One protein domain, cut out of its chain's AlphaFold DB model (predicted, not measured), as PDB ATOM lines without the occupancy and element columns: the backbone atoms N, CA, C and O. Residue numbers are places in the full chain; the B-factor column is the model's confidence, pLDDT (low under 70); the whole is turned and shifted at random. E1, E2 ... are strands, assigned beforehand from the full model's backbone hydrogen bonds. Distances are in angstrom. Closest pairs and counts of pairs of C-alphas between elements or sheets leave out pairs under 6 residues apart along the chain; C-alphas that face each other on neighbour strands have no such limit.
ATOM      1  N   SER A  18     130.240 129.840 149.246       90.31
ATOM      2  CA  SER A  18     129.798 129.288 150.520       90.31
ATOM      3  C   SER A  18     128.280 129.195 150.598       90.31
ATOM      4  O   SER A  18     127.571 130.005 150.008       90.31
ATOM      5  N   ILE A  19     127.798 128.227 151.366       90.19
ATOM      6  CA  ILE A  19     126.395 128.062 151.728       90.19
ATOM      7  C   ILE A  19     126.273 127.948 153.239       90.19
ATOM      8  O   ILE A  19     127.161 127.432 153.920       90.19
ATOM      9  N   GLU A  20     125.155 128.427 153.759       89.31
ATOM     10  CA  GLU A  20     124.786 128.201 155.143       89.31
ATOM     11  C   GLU A  20     124.298 126.756 155.311       89.31
ATOM     12  O   GLU A  20     123.410 126.291 154.590       89.31
ATOM     13  N   ARG A  21     124.909 126.034 156.250       91.00
ATOM     14  CA  ARG A  21     124.492 124.696 156.664       91.00
ATOM     15  C   ARG A  21     123.896 124.784 158.055       91.00
ATOM     16  O   ARG A  21     124.573 125.210 158.983       91.00
ATOM     17  N   ILE A  22     122.653 124.347 158.194       93.19
ATOM     18  CA  ILE A  22     121.949 124.303 159.474       93.19
ATOM     19  C   ILE A  22     122.235 122.959 160.148       93.19
ATOM     20  O   ILE A  22     122.120 121.910 159.524       93.19
ATOM     21  N   HIS A  23     122.602 122.974 161.420       92.88
ATOM     22  CA  HIS A  23     122.844 121.773 162.228       92.88
ATOM     23  C   HIS A  23     121.707 121.492 163.207       92.88
ATOM     24  O   HIS A  23     121.593 120.377 163.711       92.88
ATOM     25  N   GLY A  24     120.870 122.494 163.476       94.56
ATOM     26  CA  GLY A  24     119.812 122.391 164.465       94.56
ATOM     27  C   GLY A  24     119.136 123.718 164.776       94.56
ATOM     28  O   GLY A  24     119.214 124.672 164.001       94.56
ATOM     29  N   ILE A  25     118.496 123.760 165.939       95.94
ATOM     30  CA  ILE A  25     117.835 124.938 166.500       95.94
ATOM     31  C   ILE A  25     118.466 125.236 167.861       95.94
ATOM     32  O   ILE A  25     118.559 124.356 168.717       95.94
ATOM     33  N   ASN A  26     118.911 126.472 168.050       95.62
ATOM     34  CA  ASN A  26     119.359 127.000 169.329       95.62
ATOM     35  C   ASN A  26     118.210 127.752 169.996       95.62
ATOM     36  O   ASN A  26     117.529 128.540 169.348       95.62
ATOM     37  N   GLU A  27     118.030 127.535 171.290       94.69
ATOM     38  CA  GLU A  27     117.077 128.260 172.120       94.69
ATOM     39  C   GLU A  27     117.819 129.285 172.980       94.69
ATOM     40  O   GLU A  27     118.809 128.949 173.639       94.69
ATOM     41  N   TYR A  28     117.324 130.521 173.004       94.19
ATOM     42  CA  TYR A  28     117.904 131.612 173.778       94.19
ATOM     43  C   TYR A  28     116.927 132.135 174.831       94.19
ATOM     44  O   TYR A  28     115.712 132.095 174.659       94.19
ATOM     45  N   ASP A  29     117.468 132.642 175.939       92.06
ATOM     46  CA  ASP A  29     116.678 133.388 176.917       92.06
ATOM     47  C   ASP A  29     116.422 134.830 176.455       92.06
ATOM     48  O   ASP A  29     116.943 135.298 175.441       92.06
ATOM     49  N   SER A  30     115.651 135.581 177.241       89.88
ATOM     50  CA  SER A  30     115.355 136.991 176.966       89.88
ATOM     51  C   SER A  30     116.582 137.918 176.975       89.88
ATOM     52  O   SER A  30     116.488 139.048 176.501       89.88
ATOM     53  N   ASN A  31     117.728 137.466 177.496       91.81
ATOM     54  CA  ASN A  31     119.011 138.172 177.436       91.81
ATOM     55  C   ASN A  31     119.904 137.653 176.297       91.81
ATOM     56  O   ASN A  31     121.095 137.974 176.262       91.81
ATOM     57  N   HIS A  32     119.349 136.849 175.387       90.88
ATOM     58  CA  HIS A  32     120.049 136.207 174.283       90.88
ATOM     59  C   HIS A  32     121.206 135.296 174.741       90.88
ATOM     60  O   HIS A  32     122.248 135.171 174.093       90.88
ATOM     61  N   LYS A  33     121.045 134.636 175.892       92.88
ATOM     62  CA  LYS A  33     121.953 133.585 176.355       92.88
ATOM     63  C   LYS A  33     121.423 132.226 175.913       92.88
ATOM     64  O   LYS A  33     120.274 131.896 176.180       92.88
ATOM     65  N   LEU A  34     122.291 131.426 175.294       93.62
ATOM     66  CA  LEU A  34     121.968 130.064 174.869       93.62
ATOM     67  C   LEU A  34     121.514 129.212 176.070       93.62
ATOM     68  O   LEU A  34     122.267 129.044 177.036       93.62
ATOM     69  N   ILE A  35     120.295 128.680 175.988       94.19
ATOM     70  CA  ILE A  35     119.679 127.773 176.967       94.19
ATOM     71  C   ILE A  35     119.911 126.322 176.544       94.19
ATOM     72  O   ILE A  35     120.370 125.509 177.348       94.19
ATOM     73  N   ALA A  36     119.607 126.010 175.284       94.12
ATOM     74  CA  ALA A  36     119.663 124.664 174.734       94.12
ATOM     75  C   ALA A  36     120.029 124.683 173.243       94.12
ATOM     76  O   ALA A  36     119.774 125.655 172.533       94.12
ATOM     77  N   SER A  37     120.619 123.586 172.768       94.69
ATOM     78  CA  SER A  37     120.880 123.339 171.347       94.69
ATOM     79  C   SER A  37     120.310 121.982 170.964       94.69
ATOM     80  O   SER A  37     120.696 120.958 171.530       94.69
ATOM     81  N   HIS A  38     119.430 121.977 169.974       95.44
ATOM     82  CA  HIS A  38     118.752 120.793 169.464       95.44
ATOM     83  C   HIS A  38     119.274 120.492 168.061       95.44
ATOM     84  O   HIS A  38     118.837 121.103 167.087       95.44
ATOM     85  N   ASN A  39     120.243 119.580 167.959       94.94
ATOM     86  CA  ASN A  39     120.923 119.270 166.702       94.94
ATOM     87  C   ASN A  39     120.450 117.927 166.143       94.94
ATOM     88  O   ASN A  39     120.526 116.916 166.836       94.94
ATOM     89  N   ALA A  40     120.022 117.911 164.882       94.12
ATOM     90  CA  ALA A  40     119.670 116.693 164.160       94.12
ATOM     91  C   ALA A  40     119.690 116.926 162.646       94.12
ATOM     92  O   ALA A  40     119.587 118.056 162.164       94.12
ATOM     93  N   LYS A  41     119.798 115.839 161.872       93.12
ATOM     94  CA  LYS A  41     119.750 115.908 160.399       93.12
ATOM     95  C   LYS A  41     118.370 116.307 159.893       93.12
ATOM     96  O   LYS A  41     118.275 116.994 158.871       93.12
ATOM     97  N   TYR A  42     117.335 115.846 160.586       96.06
ATOM     98  CA  TYR A  42     115.949 116.191 160.332       96.06
ATOM     99  C   TYR A  42     115.322 116.673 161.631       96.06
ATOM    100  O   TYR A  42     115.467 116.023 162.664       96.06
ATOM    101  N   ILE A  43     114.637 117.811 161.564       96.38
ATOM    102  CA  ILE A  43     113.838 118.325 162.676       96.38
ATOM    103  C   ILE A  43     112.424 118.524 162.159       96.38
ATOM    104  O   ILE A  43     112.249 119.131 161.101       96.38
ATOM    105  N   LEU A  44     111.445 117.990 162.881       95.75
ATOM    106  CA  LEU A  44     110.023 118.106 162.580       95.75
ATOM    107  C   LEU A  44     109.296 118.796 163.737       95.75
ATOM    108  O   LEU A  44     109.789 118.782 164.864       95.75
ATOM    109  N   ASP A  45     108.132 119.378 163.472       92.94
ATOM    110  CA  ASP A  45     107.209 119.806 164.527       92.94
ATOM    111  C   ASP A  45     106.365 118.634 165.067       92.94
ATOM    112  O   ASP A  45     106.475 117.488 164.617       92.94
ATOM    113  N   ALA A  46     105.512 118.932 166.049       87.50
ATOM    114  CA  ALA A  46     104.589 117.979 166.664       87.50
ATOM    115  C   ALA A  46     103.617 117.324 165.663       87.50
ATOM    116  O   ALA A  46     103.202 116.184 165.868       87.50
ATOM    117  N   ASP A  47     103.296 118.016 164.567       89.06
ATOM    118  CA  ASP A  47     102.408 117.536 163.507       89.06
ATOM    119  C   ASP A  47     103.168 116.748 162.423       89.06
ATOM    120  O   ASP A  47     102.604 116.384 161.390       89.06
ATOM    121  N   SER A  48     104.448 116.435 162.660       89.62
ATOM    122  CA  SER A  48     105.338 115.755 161.710       89.62
ATOM    123  C   SER A  48     105.594 116.544 160.418       89.62
ATOM    124  O   SER A  48     105.925 115.965 159.378       89.62
ATOM    125  N   THR A  49     105.498 117.873 160.477       91.50
ATOM    126  CA  THR A  49     105.919 118.767 159.396       91.50
ATOM    127  C   THR A  49     107.415 119.020 159.496       91.50
ATOM    128  O   THR A  49     107.951 119.298 160.566       91.50
ATOM    129  N   LEU A  50     108.118 118.931 158.371       93.69
ATOM    130  CA  LEU A  50     109.569 119.054 158.336       93.69
ATOM    131  C   LEU A  50     110.009 120.523 158.448       93.69
ATOM    132  O   LEU A  50     109.622 121.348 157.633       93.69
ATOM    133  N   ILE A  51     110.873 120.828 159.416       94.62
ATOM    134  CA  ILE A  51     111.439 122.163 159.674       94.62
ATOM    135  C   ILE A  51     112.855 122.268 159.103       94.62
ATOM    136  O   ILE A  51     113.220 123.269 158.481       94.62
ATOM    137  N   ILE A  52     113.666 121.229 159.318       95.69
ATOM    138  CA  ILE A  52     115.035 121.112 158.805       95.69
ATOM    139  C   ILE A  52     115.167 119.790 158.063       95.69
ATOM    140  O   ILE A  52     114.767 118.741 158.563       95.69
ATOM    141  N   LYS A  53     115.775 119.843 156.876       94.19
ATOM    142  CA  LYS A  53     116.036 118.693 156.011       94.19
ATOM    143  C   LYS A  53     117.496 118.667 155.578       94.19
ATOM    144  O   LYS A  53     117.906 119.470 154.743       94.19
ATOM    145  N   GLN A  54     118.278 117.724 156.108       91.06
ATOM    146  CA  GLN A  54     119.692 117.512 155.744       91.06
ATOM    147  C   GLN A  54     120.520 118.811 155.763       91.06
ATOM    148  O   GLN A  54     121.275 119.139 154.841       91.06
ATOM    149  N   GLY A  55     120.323 119.576 156.831       88.62
ATOM    150  CA  GLY A  55     120.981 120.849 157.079       88.62
ATOM    151  C   GLY A  55     120.600 122.004 156.160       88.62
ATOM    152  O   GLY A  55     121.376 122.942 155.994       88.62
ATOM    153  N   LYS A  56     119.404 121.949 155.574       92.12
ATOM    154  CA  LYS A  56     118.738 123.076 154.920       92.12
ATOM    155  C   LYS A  56     117.400 123.327 155.630       92.12
ATOM    156  O   LYS A  56     116.738 122.368 156.027       92.12
ATOM    157  N   ALA A  57     117.002 124.586 155.792       93.62
ATOM    158  CA  ALA A  57     115.684 124.924 156.329       93.62
ATOM    159  C   ALA A  57     114.601 124.652 155.278       93.62
ATOM    160  O   ALA A  57     114.818 124.857 154.080       93.62
ATOM    161  N   VAL A  58     113.445 124.194 155.746       95.00
ATOM    162  CA  VAL A  58     112.244 124.006 154.933       95.00
ATOM    163  C   VAL A  58     111.384 125.264 155.046       95.00
ATOM    164  O   VAL A  58     111.223 125.845 156.126       95.00
ATOM    165  N   ALA A  59     110.862 125.718 153.913       95.06
ATOM    166  CA  ALA A  59     109.948 126.842 153.867       95.06
ATOM    167  C   ALA A  59     108.569 126.418 154.365       95.06
ATOM    168  O   ALA A  59     108.032 125.415 153.913       95.06
ATOM    169  N   ALA A  60     107.963 127.247 155.212       93.44
ATOM    170  CA  ALA A  60     106.545 127.109 155.528       93.44
ATOM    171  C   ALA A  60     105.647 127.621 154.392       93.44
ATOM    172  O   ALA A  60     104.447 127.352 154.368       93.44
ATOM    173  N   GLY A  61     106.210 128.438 153.502       93.69
ATOM    174  CA  GLY A  61     105.513 129.115 152.422       93.69
ATOM    175  C   GLY A  61     106.112 130.497 152.202       93.69
ATOM    176  O   GLY A  61     107.331 130.682 152.253       93.69
ATOM    177  N   PHE A  62     105.257 131.489 151.981       94.88
ATOM    178  CA  PHE A  62     105.689 132.863 151.739       94.88
ATOM    179  C   PHE A  62     104.712 133.881 152.323       94.88
ATOM    180  O   PHE A  62     103.545 133.588 152.580       94.88
ATOM    181  N   MET A  63     105.201 135.099 152.530       94.56
ATOM    182  CA  MET A  63     104.359 136.264 152.767       94.56
ATOM    183  C   MET A  63     104.244 137.065 151.477       94.56
ATOM    184  O   MET A  63     105.266 137.328 150.850       94.56
ATOM    185  N   ALA A  64     103.029 137.469 151.119       93.19
ATOM    186  CA  ALA A  64     102.749 138.440 150.068       93.19
ATOM    187  C   ALA A  64     101.917 139.587 150.643       93.19
ATOM    188  O   ALA A  64     100.860 139.346 151.224       93.19
ATOM    189  N   ASP A  65     102.415 140.818 150.532       91.81
ATOM    190  CA  ASP A  65     101.771 142.036 151.048       91.81
ATOM    191  C   ASP A  65     101.262 141.893 152.504       91.81
ATOM    192  O   ASP A  65     100.165 142.317 152.861       91.81
ATOM    193  N   SER A  66     102.083 141.291 153.372       88.56
ATOM    194  CA  SER A  66     101.783 140.973 154.786       88.56
ATOM    195  C   SER A  66     100.791 139.828 155.043       88.56
ATOM    196  O   SER A  66     100.520 139.512 156.202       88.56
ATOM    197  N   VAL A  67     100.291 139.161 154.004       92.69
ATOM    198  CA  VAL A  67      99.436 137.971 154.119       92.69
ATOM    199  C   VAL A  67     100.277 136.715 153.920       92.69
ATOM    200  O   VAL A  67     101.084 136.633 152.999       92.69
ATOM    201  N   PHE A  68     100.101 135.726 154.794       93.44
ATOM    202  CA  PHE A  68     100.797 134.449 154.683       93.44
ATOM    203  C   PHE A  68     100.044 133.470 153.772       93.44
ATOM    204  O   PHE A  68      98.831 133.302 153.898       93.44
ATOM    205  N   TYR A  69     100.796 132.765 152.928       92.94
ATOM    206  CA  TYR A  69     100.312 131.701 152.057       92.94
ATOM    207  C   TYR A  69     101.145 130.437 152.282       92.94
ATOM    208  O   TYR A  69     102.372 130.461 152.157       92.94
ATOM    209  N   ASN A  70     100.470 129.327 152.594       91.69
ATOM    210  CA  ASN A  70     101.102 128.011 152.624       91.69
ATOM    211  C   ASN A  70     101.370 127.565 151.180       91.69
ATOM    212  O   ASN A  70     100.463 127.587 150.345       91.69
ATOM    213  N   ALA A  71     102.617 127.210 150.890       90.88
ATOM    214  CA  ALA A  71     103.040 126.799 149.566       90.88
ATOM    215  C   ALA A  71     104.255 125.880 149.659       90.88
ATOM    216  O   ALA A  71     105.253 126.255 150.269       90.88
ATOM    217  N   ASP A  72     104.196 124.749 148.961       89.94
ATOM    218  CA  ASP A  72     105.347 123.864 148.756       89.94
ATOM    219  C   ASP A  72     106.026 124.140 147.412       89.94
ATOM    220  O   ASP A  72     107.194 123.799 147.208       89.94
ATOM    221  N   MET A  73     105.303 124.778 146.488       93.38
ATOM    222  CA  MET A  73     105.821 125.232 145.209       93.38
ATOM    223  C   MET A  73     105.387 126.665 144.917       93.38
ATOM    224  O   MET A  73     104.204 127.000 145.008       93.38
ATOM    225  N   ILE A  74     106.356 127.487 144.517       95.06
ATOM    226  CA  ILE A  74     106.152 128.875 144.109       95.06
ATOM    227  C   ILE A  74     106.949 129.110 142.832       95.06
ATOM    228  O   ILE A  74     108.173 128.954 142.811       95.06
ATOM    229  N   GLU A  75     106.261 129.531 141.781       94.75
ATOM    230  CA  GLU A  75     106.861 129.943 140.520       94.75
ATOM    231  C   GLU A  75     106.509 131.395 140.221       94.75
ATOM    232  O   GLU A  75     105.372 131.825 140.390       94.75
ATOM    233  N   LEU A  76     107.492 132.159 139.763       93.94
ATOM    234  CA  LEU A  76     107.323 133.536 139.336       93.94
ATOM    235  C   LEU A  76     107.320 133.588 137.812       93.94
ATOM    236  O   LEU A  76     108.319 133.304 137.147       93.94
ATOM    237  N   VAL A  77     106.177 133.974 137.258       93.25
ATOM    238  CA  VAL A  77     105.977 134.111 135.819       93.25
ATOM    239  C   VAL A  77     106.065 135.584 135.465       93.25
ATOM    240  O   VAL A  77     105.306 136.412 135.971       93.25
ATOM    241  N   ARG A  78     107.005 135.926 134.580       92.12
ATOM    242  CA  ARG A  78     107.181 137.294 134.088       92.12
ATOM    243  C   ARG A  78     106.987 137.345 132.570       92.12
ATOM    244  O   ARG A  78     107.370 136.397 131.880       92.12
ATOM    245  N   PRO A  79     106.450 138.449 132.020       87.19
ATOM    246  CA  PRO A  79     106.316 138.601 130.576       87.19
ATOM    247  C   PRO A  79     107.668 138.449 129.866       87.19
ATOM    248  O   PRO A  79     108.645 139.098 130.239       87.19
ATOM    249  N   ASN A  80     107.716 137.618 128.819       87.31
ATOM    250  CA  ASN A  80     108.897 137.391 127.971       87.31
ATOM    251  C   ASN A  80     110.154 136.874 128.699       87.31
ATOM    252  O   ASN A  80     111.262 137.012 128.181       87.31
ATOM    253  N   MET A  81     110.005 136.270 129.878       89.44
ATOM    254  CA  MET A  81     111.092 135.590 130.581       89.44
ATOM    255  C   MET A  81     110.719 134.131 130.866       89.44
ATOM    256  O   MET A  81     109.533 133.817 130.980       89.44
ATOM    257  N   PRO A  82     111.709 133.231 130.994       91.00
ATOM    258  CA  PRO A  82     111.467 131.891 131.516       91.00
ATOM    259  C   PRO A  82     110.845 131.951 132.913       91.00
ATOM    260  O   PRO A  82     111.168 132.849 133.695       91.00
ATOM    261  N   THR A  83     109.999 130.970 133.230       92.12
ATOM    262  CA  THR A  83     109.443 130.802 134.574       92.12
ATOM    263  C   THR A  83     110.564 130.656 135.596       92.12
ATOM    264  O   THR A  83     111.481 129.847 135.442       92.12
ATOM    265  N   ASP A  84     110.491 131.472 136.639       93.12
ATOM    266  CA  ASP A  84     111.496 131.588 137.681       93.12
ATOM    267  C   ASP A  84     111.000 130.813 138.909       93.12
ATOM    268  O   ASP A  84     110.162 131.299 139.660       93.12
ATOM    269  N   THR A  85     111.444 129.569 139.107       94.69
ATOM    270  CA  THR A  85     111.045 128.785 140.292       94.69
ATOM    271  C   THR A  85     111.704 129.368 141.544       94.69
ATOM    272  O   THR A  85     112.933 129.515 141.578       94.69
ATOM    273  N   LEU A  86     110.897 129.698 142.555       94.19
ATOM    274  CA  LEU A  86     111.319 130.226 143.859       94.19
ATOM    275  C   LEU A  86     111.420 129.102 144.890       94.19
ATOM    276  O   LEU A  86     112.429 128.986 145.585       94.19
ATOM    277  N   LEU A  87     110.388 128.261 144.947       94.19
ATOM    278  CA  LEU A  87     110.250 127.169 145.903       94.19
ATOM    279  C   LEU A  87     109.802 125.899 145.179       94.19
ATOM    280  O   LEU A  87     108.938 125.965 144.304       94.19
ATOM    281  N   ILE A  88     110.376 124.757 145.543       93.06
ATOM    282  CA  ILE A  88     109.994 123.440 145.029       93.06
ATOM    283  C   ILE A  88     110.101 122.391 146.141       93.06
ATOM    284  O   ILE A  88     111.154 122.238 146.759       93.06
ATOM    285  N   ASN A  89     109.014 121.657 146.392       90.06
ATOM    286  CA  ASN A  89     108.903 120.674 147.478       90.06
ATOM    287  C   ASN A  89     109.316 121.244 148.853       90.06
ATOM    288  O   ASN A  89     110.082 120.607 149.580       90.06
ATOM    289  N   GLY A  90     108.899 122.477 149.156       90.38
ATOM    290  CA  GLY A  90     109.226 123.176 150.405       90.38
ATOM    291  C   GLY A  90     110.679 123.663 150.505       90.38
ATOM    292  O   GLY A  90     111.072 124.231 151.519       90.38
ATOM    293  N   MET A  91     111.498 123.480 149.465       93.12
ATOM    294  CA  MET A  91     112.903 123.897 149.437       93.12
ATOM    295  C   MET A  91     113.106 125.086 148.500       93.12
ATOM    296  O   MET A  91     112.556 125.116 147.397       93.12
ATOM    297  N   ILE A  92     113.947 126.045 148.900       94.00
ATOM    298  CA  ILE A  92     114.353 127.148 148.019       94.00
ATOM    299  C   ILE A  92     115.034 126.577 146.770       94.00
ATOM    300  O   ILE A  92     115.918 125.719 146.852       94.00
ATOM    301  N   ALA A  93     114.624 127.067 145.601       92.50
ATOM    302  CA  ALA A  93     115.180 126.645 144.326       92.50
ATOM    303  C   ALA A  93     116.678 126.982 144.226       92.50
ATOM    304  O   ALA A  93     117.131 128.057 144.629       92.50
ATOM    305  N   THR A  94     117.450 126.065 143.638       89.81
ATOM    306  CA  THR A  94     118.904 126.202 143.490       89.81
ATOM    307  C   THR A  94     119.325 126.262 142.024       89.81
ATOM    308  O   THR A  94     118.678 125.695 141.145       89.81
ATOM    309  N   VAL A  95     120.435 126.946 141.745       87.00
ATOM    310  CA  VAL A  95     121.092 126.984 140.431       87.00
ATOM    311  C   VAL A  95     122.553 126.608 140.616       87.00
ATOM    312  O   VAL A  95     123.294 127.285 141.325       87.00
ATOM    313  N   ASN A  96     122.981 125.520 139.969       81.12
ATOM    314  CA  ASN A  96     124.320 124.937 140.149       81.12
ATOM    315  C   ASN A  96     124.669 124.690 141.636       81.12
ATOM    316  O   ASN A  96     125.791 124.967 142.055       81.12
ATOM    317  N   GLY A  97     123.693 124.236 142.430       78.81
ATOM    318  CA  GLY A  97     123.853 123.966 143.863       78.81
ATOM    319  C   GLY A  97     123.762 125.195 144.775       78.81
ATOM    320  O   GLY A  97     123.727 125.029 145.989       78.81
ATOM    321  N   ASN A  98     123.713 126.423 144.243       84.62
ATOM    322  CA  ASN A  98     123.568 127.636 145.057       84.62
ATOM    323  C   ASN A  98     122.089 128.023 145.201       84.62
ATOM    324  O   ASN A  98     121.378 127.984 144.192       84.62
ATOM    325  N   PRO A  99     121.611 128.416 146.394       88.44
ATOM    326  CA  PRO A  99     120.255 128.935 146.561       88.44
ATOM    327  C   PRO A  99     120.078 130.231 145.760       88.44
ATOM    328  O   PRO A  99     120.972 131.072 145.713       88.44
ATOM    329  N   LYS A 100     118.932 130.377 145.087       91.06
ATOM    330  CA  LYS A 100     118.612 131.585 144.304       91.06
ATOM    331  C   LYS A 100     118.088 132.736 145.161       91.06
ATOM    332  O   LYS A 100     118.144 133.883 144.727       91.06
ATOM    333  N   TYR A 101     117.536 132.407 146.325       91.81
ATOM    334  CA  TYR A 101     116.881 133.324 147.250       91.81
ATOM    335  C   TYR A 101     117.269 132.967 148.681       91.81
ATOM    336  O   TYR A 101     117.774 131.873 148.942       91.81
ATOM    337  N   GLU A 102     116.984 133.876 149.599       90.56
ATOM    338  CA  GLU A 102     117.181 133.693 151.032       90.56
ATOM    339  C   GLU A 102     115.838 133.814 151.751       90.56
ATOM    340  O   GLU A 102     114.891 134.423 151.240       90.56
ATOM    341  N   PHE A 103     115.752 133.216 152.937       92.38
ATOM    342  CA  PHE A 103     114.590 133.397 153.796       92.38
ATOM    343  C   PHE A 103     114.499 134.845 154.276       92.38
ATOM    344  O   PHE A 103     115.505 135.519 154.478       92.38
ATOM    345  N   ASP A 104     113.266 135.315 154.428       90.62
ATOM    346  CA  ASP A 104     112.906 136.631 154.950       90.62
ATOM    347  C   ASP A 104     113.442 137.846 154.174       90.62
ATOM    348  O   ASP A 104     113.205 138.985 154.579       90.62
ATOM    349  N   GLN A 105     114.058 137.627 153.010       92.44
ATOM    350  CA  GLN A 105     114.471 138.688 152.098       92.44
ATOM    351  C   GLN A 105     113.368 139.021 151.080       92.44
ATOM    352  O   GLN A 105     112.697 138.111 150.575       92.44
ATOM    353  N   PRO A 106     113.172 140.311 150.746       93.00
ATOM    354  CA  PRO A 106     112.206 140.719 149.737       93.00
ATOM    355  C   PRO A 106     112.648 140.263 148.339       93.00
ATOM    356  O   PRO A 106     113.805 140.425 147.947       93.00
ATOM    357  N   ILE A 107     111.708 139.724 147.563       92.94
ATOM    358  CA  ILE A 107     111.928 139.276 146.187       92.94
ATOM    359  C   ILE A 107     111.237 140.244 145.225       92.94
ATOM    360  O   ILE A 107     110.023 140.425 145.261       92.94
ATOM    361  N   ASP A 108     112.012 140.834 144.316       89.12
ATOM    362  CA  ASP A 108     111.477 141.703 143.267       89.12
ATOM    363  C   ASP A 108     110.755 140.882 142.184       89.12
ATOM    364  O   ASP A 108     111.352 140.090 141.437       89.12
ATOM    365  N   LEU A 109     109.444 141.098 142.085       89.00
ATOM    366  CA  LEU A 109     108.571 140.437 141.119       89.00
ATOM    367  C   LEU A 109     108.770 140.956 139.690       89.00
ATOM    368  O   LEU A 109     108.461 140.235 138.738       89.00
ATOM    369  N   LYS A 110     109.295 142.179 139.514       86.69
ATOM    370  CA  LYS A 110     109.496 142.844 138.211       86.69
ATOM    371  C   LYS A 110     108.246 142.830 137.324       86.69
ATOM    372  O   LYS A 110     108.331 142.588 136.120       86.69
ATOM    373  N   GLY A 111     107.079 143.058 137.931       83.75
ATOM    374  CA  GLY A 111     105.782 143.060 137.243       83.75
ATOM    375  C   GLY A 111     105.265 141.675 136.831       83.75
ATOM    376  O   GLY A 111     104.360 141.597 136.004       83.75
ATOM    377  N   GLY A 112     105.848 140.594 137.358       89.94
ATOM    378  CA  GLY A 112     105.324 139.236 137.216       89.94
ATOM    379  C   GLY A 112     104.205 138.903 138.203       89.94
ATOM    380  O   GLY A 112     103.883 139.690 139.093       89.94
ATOM    381  N   PHE A 113     103.646 137.706 138.056       92.38
ATOM    382  CA  PHE A 113     102.677 137.116 138.979       92.38
ATOM    383  C   PHE A 113     103.183 135.766 139.489       92.38
ATOM    384  O   PHE A 113     104.099 135.170 138.914       92.38
ATOM    385  N   LEU A 114     102.591 135.290 140.582       94.12
ATOM    386  CA  LEU A 114     102.989 134.042 141.225       94.12
ATOM    387  C   LEU A 114     102.027 132.914 140.861       94.12
ATOM    388  O   LEU A 114     100.812 133.110 140.856       94.12
ATOM    389  N   VAL A 115     102.576 131.729 140.617       93.44
ATOM    390  CA  VAL A 115     101.845 130.466 140.522       93.44
ATOM    391  C   VAL A 115     102.211 129.627 141.742       93.44
ATOM    392  O   VAL A 115     103.381 129.333 141.983       93.44
ATOM    393  N   ILE A 116     101.203 129.271 142.530       93.31
ATOM    394  CA  ILE A 116     101.329 128.580 143.812       93.31
ATOM    395  C   ILE A 116     100.739 127.180 143.657       93.31
ATOM    396  O   ILE A 116      99.606 127.036 143.186       93.31
ATOM    397  N   ASN A 117     101.500 126.154 144.049       89.25
ATOM    398  CA  ASN A 117     101.081 124.744 144.014       89.25
ATOM    399  C   ASN A 117     100.386 124.360 142.683       89.25
ATOM    400  O   ASN A 117      99.317 123.750 142.675       89.25
ATOM    401  N   HIS A 118     100.984 124.772 141.559       82.44
ATOM    402  CA  HIS A 118     100.552 124.570 140.163       82.44
ATOM    403  C   HIS A 118      99.277 125.270 139.677       82.44
ATOM    404  O   HIS A 118      99.165 125.509 138.478       82.44
ATOM    405  N   ASN A 119      98.323 125.594 140.552       82.75
ATOM    406  CA  ASN A 119      96.973 125.967 140.108       82.75
ATOM    407  C   ASN A 119      96.508 127.348 140.579       82.75
ATOM    408  O   ASN A 119      95.585 127.910 139.991       82.75
ATOM    409  N   GLN A 120      97.095 127.897 141.643       90.31
ATOM    410  CA  GLN A 120      96.642 129.166 142.205       90.31
ATOM    411  C   GLN A 120      97.498 130.313 141.678       90.31
ATOM    412  O   GLN A 120      98.709 130.329 141.869       90.31
ATOM    413  N   HIS A 121      96.861 131.285 141.028       91.94
ATOM    414  CA  HIS A 121      97.532 132.479 140.525       91.94
ATOM    415  C   HIS A 121      97.335 133.637 141.500       91.94
ATOM    416  O   HIS A 121      96.216 133.890 141.952       91.94
ATOM    417  N   LEU A 122      98.418 134.343 141.809       91.62
ATOM    418  CA  LEU A 122      98.397 135.530 142.651       91.62
ATOM    419  C   LEU A 122      99.006 136.703 141.879       91.62
ATOM    420  O   LEU A 122     100.212 136.754 141.625       91.62
ATOM    421  N   GLU A 123      98.137 137.626 141.476       91.25
ATOM    422  CA  GLU A 123      98.467 138.816 140.691       91.25
ATOM    423  C   GLU A 123      98.429 140.078 141.559       91.25
ATOM    424  O   GLU A 123      97.772 140.116 142.598       91.25
ATOM    425  N   GLY A 124      99.116 141.135 141.118       86.25
ATOM    426  CA  GLY A 124      99.072 142.448 141.774       86.25
ATOM    427  C   GLY A 124      99.842 142.550 143.096       86.25
ATOM    428  O   GLY A 124      99.783 143.602 143.732       86.25
ATOM    429  N   VAL A 125     100.572 141.499 143.478       88.94
ATOM    430  CA  VAL A 125     101.456 141.482 144.653       88.94
ATOM    431  C   VAL A 125     102.599 142.468 144.454       88.94
ATOM    432  O   VAL A 125     103.155 142.557 143.355       88.94
ATOM    433  N   LYS A 126     102.959 143.200 145.509       85.50
ATOM    434  CA  LYS A 126     104.085 144.142 145.475       85.50
ATOM    435  C   LYS A 126     105.306 143.578 146.173       85.50
ATOM    436  O   LYS A 126     106.385 143.584 145.588       85.50
ATOM    437  N   ASP A 127     105.103 143.045 147.372       88.06
ATOM    438  CA  ASP A 127     106.171 142.536 148.216       88.06
ATOM    439  C   ASP A 127     105.961 141.053 148.496       88.06
ATOM    440  O   ASP A 127     104.903 140.642 148.971       88.06
ATOM    441  N   ILE A 128     106.994 140.250 148.241       93.75
ATOM    442  CA  ILE A 128     107.034 138.831 148.597       93.75
ATOM    443  C   ILE A 128     108.319 138.509 149.357       93.75
ATOM    444  O   ILE A 128     109.396 138.976 148.993       93.75
ATOM    445  N   LYS A 129     108.211 137.649 150.369       94.81
ATOM    446  CA  LYS A 129     109.354 136.991 151.011       94.81
ATOM    447  C   LYS A 129     109.043 135.531 151.321       94.81
ATOM    448  O   LYS A 129     107.928 135.211 151.735       94.81
ATOM    449  N   ILE A 130     110.019 134.649 151.133       95.38
ATOM    450  CA  ILE A 130     109.905 133.236 151.525       95.38
ATOM    451  C   ILE A 130     110.152 133.154 153.031       95.38
ATOM    452  O   ILE A 130     111.093 133.767 153.524       95.38
ATOM    453  N   VAL A 131     109.325 132.408 153.761       94.75
ATOM    454  CA  VAL A 131     109.421 132.303 155.225       94.75
ATOM    455  C   VAL A 131     109.671 130.864 155.652       94.75
ATOM    456  O   VAL A 131     109.102 129.920 155.094       94.75
ATOM    457  N   SER A 132     110.545 130.688 156.639       94.12
ATOM    458  CA  SER A 132     110.863 129.377 157.212       94.12
ATOM    459  C   SER A 132     109.800 128.946 158.224       94.12
ATOM    460  O   SER A 132     109.056 129.781 158.746       94.12
ATOM    461  N   HIS A 133     109.734 127.654 158.549       92.44
ATOM    462  CA  HIS A 133     108.875 127.183 159.643       92.44
ATOM    463  C   HIS A 133     109.226 127.831 160.985       92.44
ATOM    464  O   HIS A 133     108.322 128.301 161.673       92.44
ATOM    465  N   LEU A 134     110.519 127.942 161.310       91.94
ATOM    466  CA  LEU A 134     110.968 128.513 162.581       91.94
ATOM    467  C   LEU A 134     110.515 129.972 162.745       91.94
ATOM    468  O   LEU A 134     109.965 130.325 163.779       91.94
ATOM    469  N   SER A 135     110.625 130.788 161.687       91.44
ATOM    470  CA  SER A 135     110.206 132.205 161.700       91.44
ATOM    471  C   SER A 135     108.718 132.430 162.011       91.44
ATOM    472  O   SER A 135     108.302 133.551 162.305       91.44
ATOM    473  N   ARG A 136     107.896 131.378 161.904       91.06
ATOM    474  CA  ARG A 136     106.445 131.430 162.113       91.06
ATOM    475  C   ARG A 136     105.988 130.775 163.411       91.06
ATOM    476  O   ARG A 136     104.805 130.881 163.732       91.06
ATOM    477  N   MET A 137     106.874 130.083 164.118       91.62
ATOM    478  CA  MET A 137     106.542 129.433 165.380       91.62
ATOM    479  C   MET A 137     106.453 130.470 166.498       91.62
ATOM    480  O   MET A 137     107.209 131.441 166.531       91.62
ATOM    481  N   VAL A 138     105.487 130.287 167.397       91.31
ATOM    482  CA  VAL A 138     105.211 131.227 168.487       91.31
ATOM    483  C   VAL A 138     104.941 130.450 169.763       91.31
ATOM    484  O   VAL A 138     104.092 129.561 169.775       91.31
ATOM    485  N   GLY A 139     105.608 130.851 170.846       92.44
ATOM    486  CA  GLY A 139     105.449 130.224 172.150       92.44
ATOM    487  C   GLY A 139     106.086 128.832 172.226       92.44
ATOM    488  O   GLY A 139     106.991 128.528 171.443       92.44
ATOM    489  N   PRO A 140     105.644 128.002 173.185       93.81
ATOM    490  CA  PRO A 140     106.213 126.680 173.396       93.81
ATOM    491  C   PRO A 140     105.914 125.737 172.231       93.81
ATOM    492  O   PRO A 140     104.768 125.645 171.788       93.81
ATOM    493  N   GLN A 141     106.927 125.007 171.772       94.31
ATOM    494  CA  GLN A 141     106.835 124.113 170.623       94.31
ATOM    495  C   GLN A 141     107.503 122.770 170.922       94.31
ATOM    496  O   GLN A 141     108.680 122.711 171.276       94.31
ATOM    497  N   ASP A 142     106.765 121.683 170.709       95.12
ATOM    498  CA  ASP A 142     107.345 120.342 170.672       95.12
ATOM    499  C   ASP A 142     107.936 120.075 169.285       95.12
ATOM    500  O   ASP A 142     107.308 120.370 168.256       95.12
ATOM    501  N   ILE A 143     109.146 119.517 169.273       95.94
ATOM    502  CA  ILE A 143     109.875 119.128 168.069       95.94
ATOM    503  C   ILE A 143     110.375 117.686 168.166       95.94
ATOM    504  O   ILE A 143     110.665 117.164 169.245       95.94
ATOM    505  N   LEU A 144     110.514 117.056 167.005       96.38
ATOM    506  CA  LEU A 144     111.085 115.726 166.844       96.38
ATOM    507  C   LEU A 144     112.431 115.840 166.135       96.38
ATOM    508  O   LEU A 144     112.528 116.400 165.042       96.38
ATOM    509  N   LEU A 145     113.466 115.303 166.765       95.94
ATOM    510  CA  LEU A 145     114.825 115.206 166.253       95.94
ATOM    511  C   LEU A 145     115.018 113.807 165.683       95.94
ATOM    512  O   LEU A 145     114.833 112.843 166.415       95.94
ATOM    513  N   CYS A 146     115.378 113.684 164.405       94.19
ATOM    514  CA  CYS A 146     115.492 112.379 163.751       94.19
ATOM    515  C   CYS A 146     116.775 112.256 162.921       94.19
ATOM    516  O   CYS A 146     117.212 113.201 162.248       94.19
ATOM    517  N   ASP A 147     117.329 111.045 162.882       92.50
ATOM    518  CA  ASP A 147     118.457 110.690 162.018       92.50
ATOM    519  C   ASP A 147     118.017 110.289 160.610       92.50
ATOM    520  O   ASP A 147     118.728 110.556 159.630       92.50
ATOM    521  N   ILE A 148     116.843 109.658 160.502       92.12
ATOM    522  CA  ILE A 148     116.249 109.206 159.240       92.12
ATOM    523  C   ILE A 148     114.839 109.775 159.110       92.12
ATOM    524  O   ILE A 148     114.037 109.705 160.036       92.12
ATOM    525  N   TYR A 149     114.550 110.301 157.922       93.12
ATOM    526  CA  TYR A 149     113.232 110.736 157.478       93.12
ATOM    527  C   TYR A 149     112.986 110.148 156.089       93.12
ATOM    528  O   TYR A 149     113.715 110.455 155.141       93.12
ATOM    529  N   THR A 150     111.990 109.279 155.962       93.19
ATOM    530  CA  THR A 150     111.567 108.708 154.678       93.19
ATOM    531  C   THR A 150     110.094 108.326 154.733       93.19
ATOM    532  O   THR A 150     109.487 108.314 155.795       93.19
ATOM    533  N   HIS A 151     109.523 107.989 153.584       91.19
ATOM    534  CA  HIS A 151     108.210 107.364 153.504       91.19
ATOM    535  C   HIS A 151     108.360 105.904 153.088       91.19
ATOM    536  O   HIS A 151     109.250 105.574 152.294       91.19
ATOM    537  N   ASP A 152     107.504 105.032 153.616       89.06
ATOM    538  CA  ASP A 152     107.409 103.650 153.156       89.06
ATOM    539  C   ASP A 152     106.997 103.648 151.666       89.06
ATOM    540  O   ASP A 152     105.956 104.210 151.314       89.06
ATOM    541  N   PRO A 153     107.769 103.015 150.764       87.75
ATOM    542  CA  PRO A 153     107.461 103.003 149.333       87.75
ATOM    543  C   PRO A 153     106.132 102.328 148.958       87.75
ATOM    544  O   PRO A 153     105.650 102.514 147.842       87.75
ATOM    545  N   ARG A 154     105.575 101.485 149.833       90.25
ATOM    546  CA  ARG A 154     104.339 100.724 149.610       90.25
ATOM    547  C   ARG A 154     103.131 101.390 150.248       90.25
ATOM    548  O   ARG A 154     102.077 101.413 149.620       90.25
ATOM    549  N   THR A 155     103.262 101.873 151.484       90.94
ATOM    550  CA  THR A 155     102.131 102.442 152.240       90.94
ATOM    551  C   THR A 155     102.089 103.968 152.188       90.94
ATOM    552  O   THR A 155     101.027 104.547 152.395       90.94
ATOM    553  N   GLY A 156     103.212 104.628 151.885       88.50
ATOM    554  CA  GLY A 156     103.354 106.083 151.946       88.50
ATOM    555  C   GLY A 156     103.453 106.636 153.372       88.50
ATOM    556  O   GLY A 156     103.604 107.847 153.546       88.50
ATOM    557  N   GLU A 157     103.385 105.774 154.388       90.06
ATOM    558  CA  GLU A 157     103.468 106.183 155.787       90.06
ATOM    559  C   GLU A 157     104.847 106.756 156.108       90.06
ATOM    560  O   GLU A 157     105.871 106.315 155.579       90.06
ATOM    561  N   LEU A 158     104.859 107.766 156.975       91.19
ATOM    562  CA  LEU A 158     106.085 108.387 157.441       91.19
ATOM    563  C   LEU A 158     106.870 107.396 158.309       91.19
ATOM    564  O   LEU A 158     106.351 106.862 159.287       91.19
ATOM    565  N   TYR A 159     108.137 107.194 157.966       92.75
ATOM    566  CA  TYR A 159     109.088 106.406 158.730       92.75
ATOM    567  C   TYR A 159     110.204 107.310 159.250       92.75
ATOM    568  O   TYR A 159     110.931 107.946 158.476       92.75
ATOM    569  N   LEU A 160     110.337 107.332 160.573       92.94
ATOM    570  CA  LEU A 160     111.372 108.052 161.301       92.94
ATOM    571  C   LEU A 160     112.224 107.048 162.082       92.94
ATOM    572  O   LEU A 160     111.690 106.087 162.634       92.94
ATOM    573  N   ASP A 161     113.533 107.284 162.143       93.50
ATOM    574  CA  ASP A 161     114.463 106.498 162.965       93.50
ATOM    575  C   ASP A 161     115.401 107.422 163.748       93.50
ATOM    576  O   ASP A 161     115.686 108.545 163.311       93.50
ATOM    577  N   GLY A 162     115.865 106.937 164.903       91.44
ATOM    578  CA  GLY A 162     116.657 107.722 165.854       91.44
ATOM    579  C   GLY A 162     115.898 108.949 166.361       91.44
ATOM    580  O   GLY A 162     116.416 110.056 166.269       91.44
ATOM    581  N   VAL A 163     114.644 108.762 166.791       94.31
ATOM    582  CA  VAL A 163     113.754 109.862 167.187       94.31
ATOM    583  C   VAL A 163     113.956 110.236 168.650       94.31
ATOM    584  O   VAL A 163     113.667 109.429 169.532       94.31
ATOM    585  N   ASP A 164     114.331 111.487 168.890       95.69
ATOM    586  CA  ASP A 164     114.332 112.119 170.206       95.69
ATOM    587  C   ASP A 164     113.332 113.285 170.223       95.69
ATOM    588  O   ASP A 164     113.317 114.129 169.326       95.69
ATOM    589  N   ALA A 165     112.484 113.352 171.249       94.69
ATOM    590  CA  ALA A 165     111.574 114.478 171.440       94.69
ATOM    591  C   ALA A 165     112.267 115.587 172.240       94.69
ATOM    592  O   ALA A 165     112.899 115.322 173.266       94.69
ATOM    593  N   ALA A 166     112.111 116.831 171.798       94.75
ATOM    594  CA  ALA A 166     112.586 118.003 172.516       94.75
ATOM    595  C   ALA A 166     111.494 119.072 172.593       94.75
ATOM    596  O   ALA A 166     110.610 119.147 171.742       94.75
ATOM    597  N   HIS A 167     111.574 119.894 173.633       95.06
ATOM    598  CA  HIS A 167     110.625 120.965 173.894       95.06
ATOM    599  C   HIS A 167     111.355 122.302 173.853       95.06
ATOM    600  O   HIS A 167     112.301 122.505 174.614       95.06
ATOM    601  N   ILE A 168     110.903 123.194 172.978       93.88
ATOM    602  CA  ILE A 168     111.321 124.592 172.923       93.88
ATOM    603  C   ILE A 168     110.321 125.387 173.763       93.88
ATOM    604  O   ILE A 168     109.118 125.296 173.533       93.88
ATOM    605  N   GLN A 169     110.791 126.168 174.730       92.50
ATOM    606  CA  GLN A 169     109.947 126.948 175.640       92.50
ATOM    607  C   GLN A 169     109.390 128.200 174.959       92.50
ATOM    608  O   GLN A 169     108.232 128.553 175.174       92.50
ATOM    609  N   ASP A 170     110.207 128.867 174.142       93.19
ATOM    610  CA  ASP A 170     109.784 130.012 173.337       93.19
ATOM    611  C   ASP A 170     110.437 129.990 171.952       93.19
ATOM    612  O   ASP A 170     111.583 130.406 171.761       93.19
ATOM    613  N   ALA A 171     109.679 129.533 170.957       91.94
ATOM    614  CA  ALA A 171     110.142 129.467 169.580       91.94
ATOM    615  C   ALA A 171     110.428 130.846 168.959       91.94
ATOM    616  O   ALA A 171     111.152 130.915 167.970       91.94
ATOM    617  N   GLN A 172     109.931 131.948 169.540       92.44
ATOM    618  CA  GLN A 172     110.243 133.296 169.050       92.44
ATOM    619  C   GLN A 172     111.676 133.732 169.383       92.44
ATOM    620  O   GLN A 172     112.196 134.634 168.731       92.44
ATOM    621  N   GLN A 173     112.298 133.114 170.390       92.44
ATOM    622  CA  GLN A 173     113.704 133.330 170.751       92.44
ATOM    623  C   GLN A 173     114.627 132.263 170.153       92.44
ATOM    624  O   GLN A 173     115.821 132.249 170.444       92.44
ATOM    625  N   ALA A 174     114.084 131.330 169.369       94.06
ATOM    626  CA  ALA A 174     114.858 130.260 168.776       94.06
ATOM    627  C   ALA A 174     115.469 130.697 167.438       94.06
ATOM    628  O   ALA A 174     114.820 131.340 166.614       94.06
ATOM    629  N   GLU A 175     116.714 130.299 167.194       94.12
ATOM    630  CA  GLU A 175     117.433 130.601 165.955       94.12
ATOM    631  C   GLU A 175     118.024 129.330 165.353       94.12
ATOM    632  O   GLU A 175     118.326 128.357 166.052       94.12
ATOM    633  N   TYR A 176     118.218 129.323 164.035       93.69
ATOM    634  CA  TYR A 176     118.921 128.223 163.392       93.69
ATOM    635  C   TYR A 176     120.384 128.200 163.839       93.69
ATOM    636  O   TYR A 176     121.118 129.173 163.690       93.69
ATOM    637  N   ASN A 177     120.824 127.053 164.350       92.56
ATOM    638  CA  ASN A 177     122.235 126.805 164.594       92.56
ATOM    639  C   ASN A 177     122.897 126.485 163.256       92.56
ATOM    640  O   ASN A 177     122.713 125.380 162.740       92.56
ATOM    641  N   SER A 178     123.636 127.428 162.682       91.25
ATOM    642  CA  SER A 178     124.226 127.268 161.359       91.25
ATOM    643  C   SER A 178     125.722 127.566 161.311       91.25
ATOM    644  O   SER A 178     126.292 128.278 162.139       91.25
ATOM    645  N   THR A 179     126.383 126.996 160.308       90.00
ATOM    646  CA  THR A 179     127.768 127.315 159.965       90.00
ATOM    647  C   THR A 179     127.890 127.605 158.484       90.00
ATOM    648  O   THR A 179     127.238 126.967 157.657       90.00
ATOM    649  N   LEU A 180     128.791 128.519 158.137       90.81
ATOM    650  CA  LEU A 180     129.126 128.787 156.749       90.81
ATOM    651  C   LEU A 180     130.104 127.717 156.239       90.81
ATOM    652  O   LEU A 180     131.225 127.590 156.734       90.81
ATOM    653  N   GLU A 181     129.689 126.946 155.240       91.12
ATOM    654  CA  GLU A 181     130.478 125.864 154.647       91.12
ATOM    655  C   GLU A 181     130.709 126.114 153.153       91.12
ATOM    656  O   GLU A 181     129.960 126.836 152.500       91.12
ATOM    657  N   LEU A 182     131.745 125.501 152.576       91.69
ATOM    658  CA  LEU A 182     131.930 125.513 151.122       91.69
ATOM    659  C   LEU A 182     130.824 124.702 150.448       91.69
ATOM    660  O   LEU A 182     130.525 123.583 150.868       91.69
ATOM    661  N   ASN A 183     130.265 125.231 149.362       91.19
ATOM    662  CA  ASN A 183     129.229 124.534 148.621       91.19
ATOM    663  C   ASN A 183     129.805 123.361 147.824       91.19
ATOM    664  O   ASN A 183     130.311 123.531 146.711       91.19
TER     665      ASN A 183
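Overview. This is residues 18 to 183 of the 347 residues of an uncharacterized protein of Candidatus Amulumruptor caecigallinarius (UniProt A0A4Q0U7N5). Two lobes of strands stand side by side: in one, the four-stranded sheet E4 E3 E12 E15 and the three-stranded sheet E2 E1 E16 form a sandwich with strands crossed at 37 degrees, and the hairpin E13 and E14 leaves it as an arm whose tip, residues 152 to 157, sticks out. The other lobe holds two small sheets, E6 E5 E11 and E8 E7 E9 E10, with short pairings that tie the long stretch 89 to 112 to E8 and E11. The printed part has 166 residues with no named helix and sixteen named strands, E1 to E16 in order, and is all strand; its five sheets are antiparallel. It is compact, with a radius of gyration of the C-alphas of 16.9 A, and spans 49 by 48 by 32 A.

Along the chain. E1, residues 18 to 28, begins at C-alpha 18 (129.798, 129.288, 150.520), is 26.2 A long and bends by 69 degrees at residue 24. E2 is residues 34 to 39, E3 42 to 45, E4 50 to 53, E5 59 to 64, E6 67 to 70, E7 74 to 77 and E8 84 to 88. After the long link come E9, 113 to 116, E10, 120 to 122, and E11, 128 to 132. E12, residues 141 to 146, is 16.1 A long and begins at C-alpha 141 (106.835, 124.113, 170.623). E13 is 148 to 151, E14 158 to 161 and E15 164 to 168. E16, residues 174 to 182, is 25.0 A long and ends at C-alpha 182 (131.930, 125.513, 151.122).

Arrangement. In the sandwich, two sheets face to face, the facing parts are 10.9 A apart centre to centre. Across it, the closest C-alphas of E2 and E15, those of His 38 and Ala 166, are 7.4 A apart. E1 and E16 are antiparallel, with N 21 and O 179 at 2.9 A; E1 and E2 are a hairpin, with N 27 and O 36 at 2.8 A. E3 and E12 are antiparallel, with N 44 and O 144 at 2.9 A. E12 runs on into E13 at 92 degrees, and in the hairpin E13 and E14 N 159 and O 150 are at 2.8 A. In the sheet E6 E5 E11, E5 and E11 are antiparallel, with N 63 and O 129 within hydrogen-bond range at 2.8 A, and in the sheet E8 E7 E9 E10, E7 and E9 are antiparallel, with N 75 and O 115 within hydrogen-bond range at 2.9 A. E5 and E7 are apart, but only just, at 8.3 A.

Size, cuts and confidence. The C-alphas of Ile 35 and Asn 80, the two farthest apart, are 51.1 A apart, while those of Ser 18 and Asn 183 are 5.2 A apart. The printed part has no cut. The link from E8 to E9, 24 residues, is long. The mean pLDDT of the printed part is 92.0, and no printed residue is under 70.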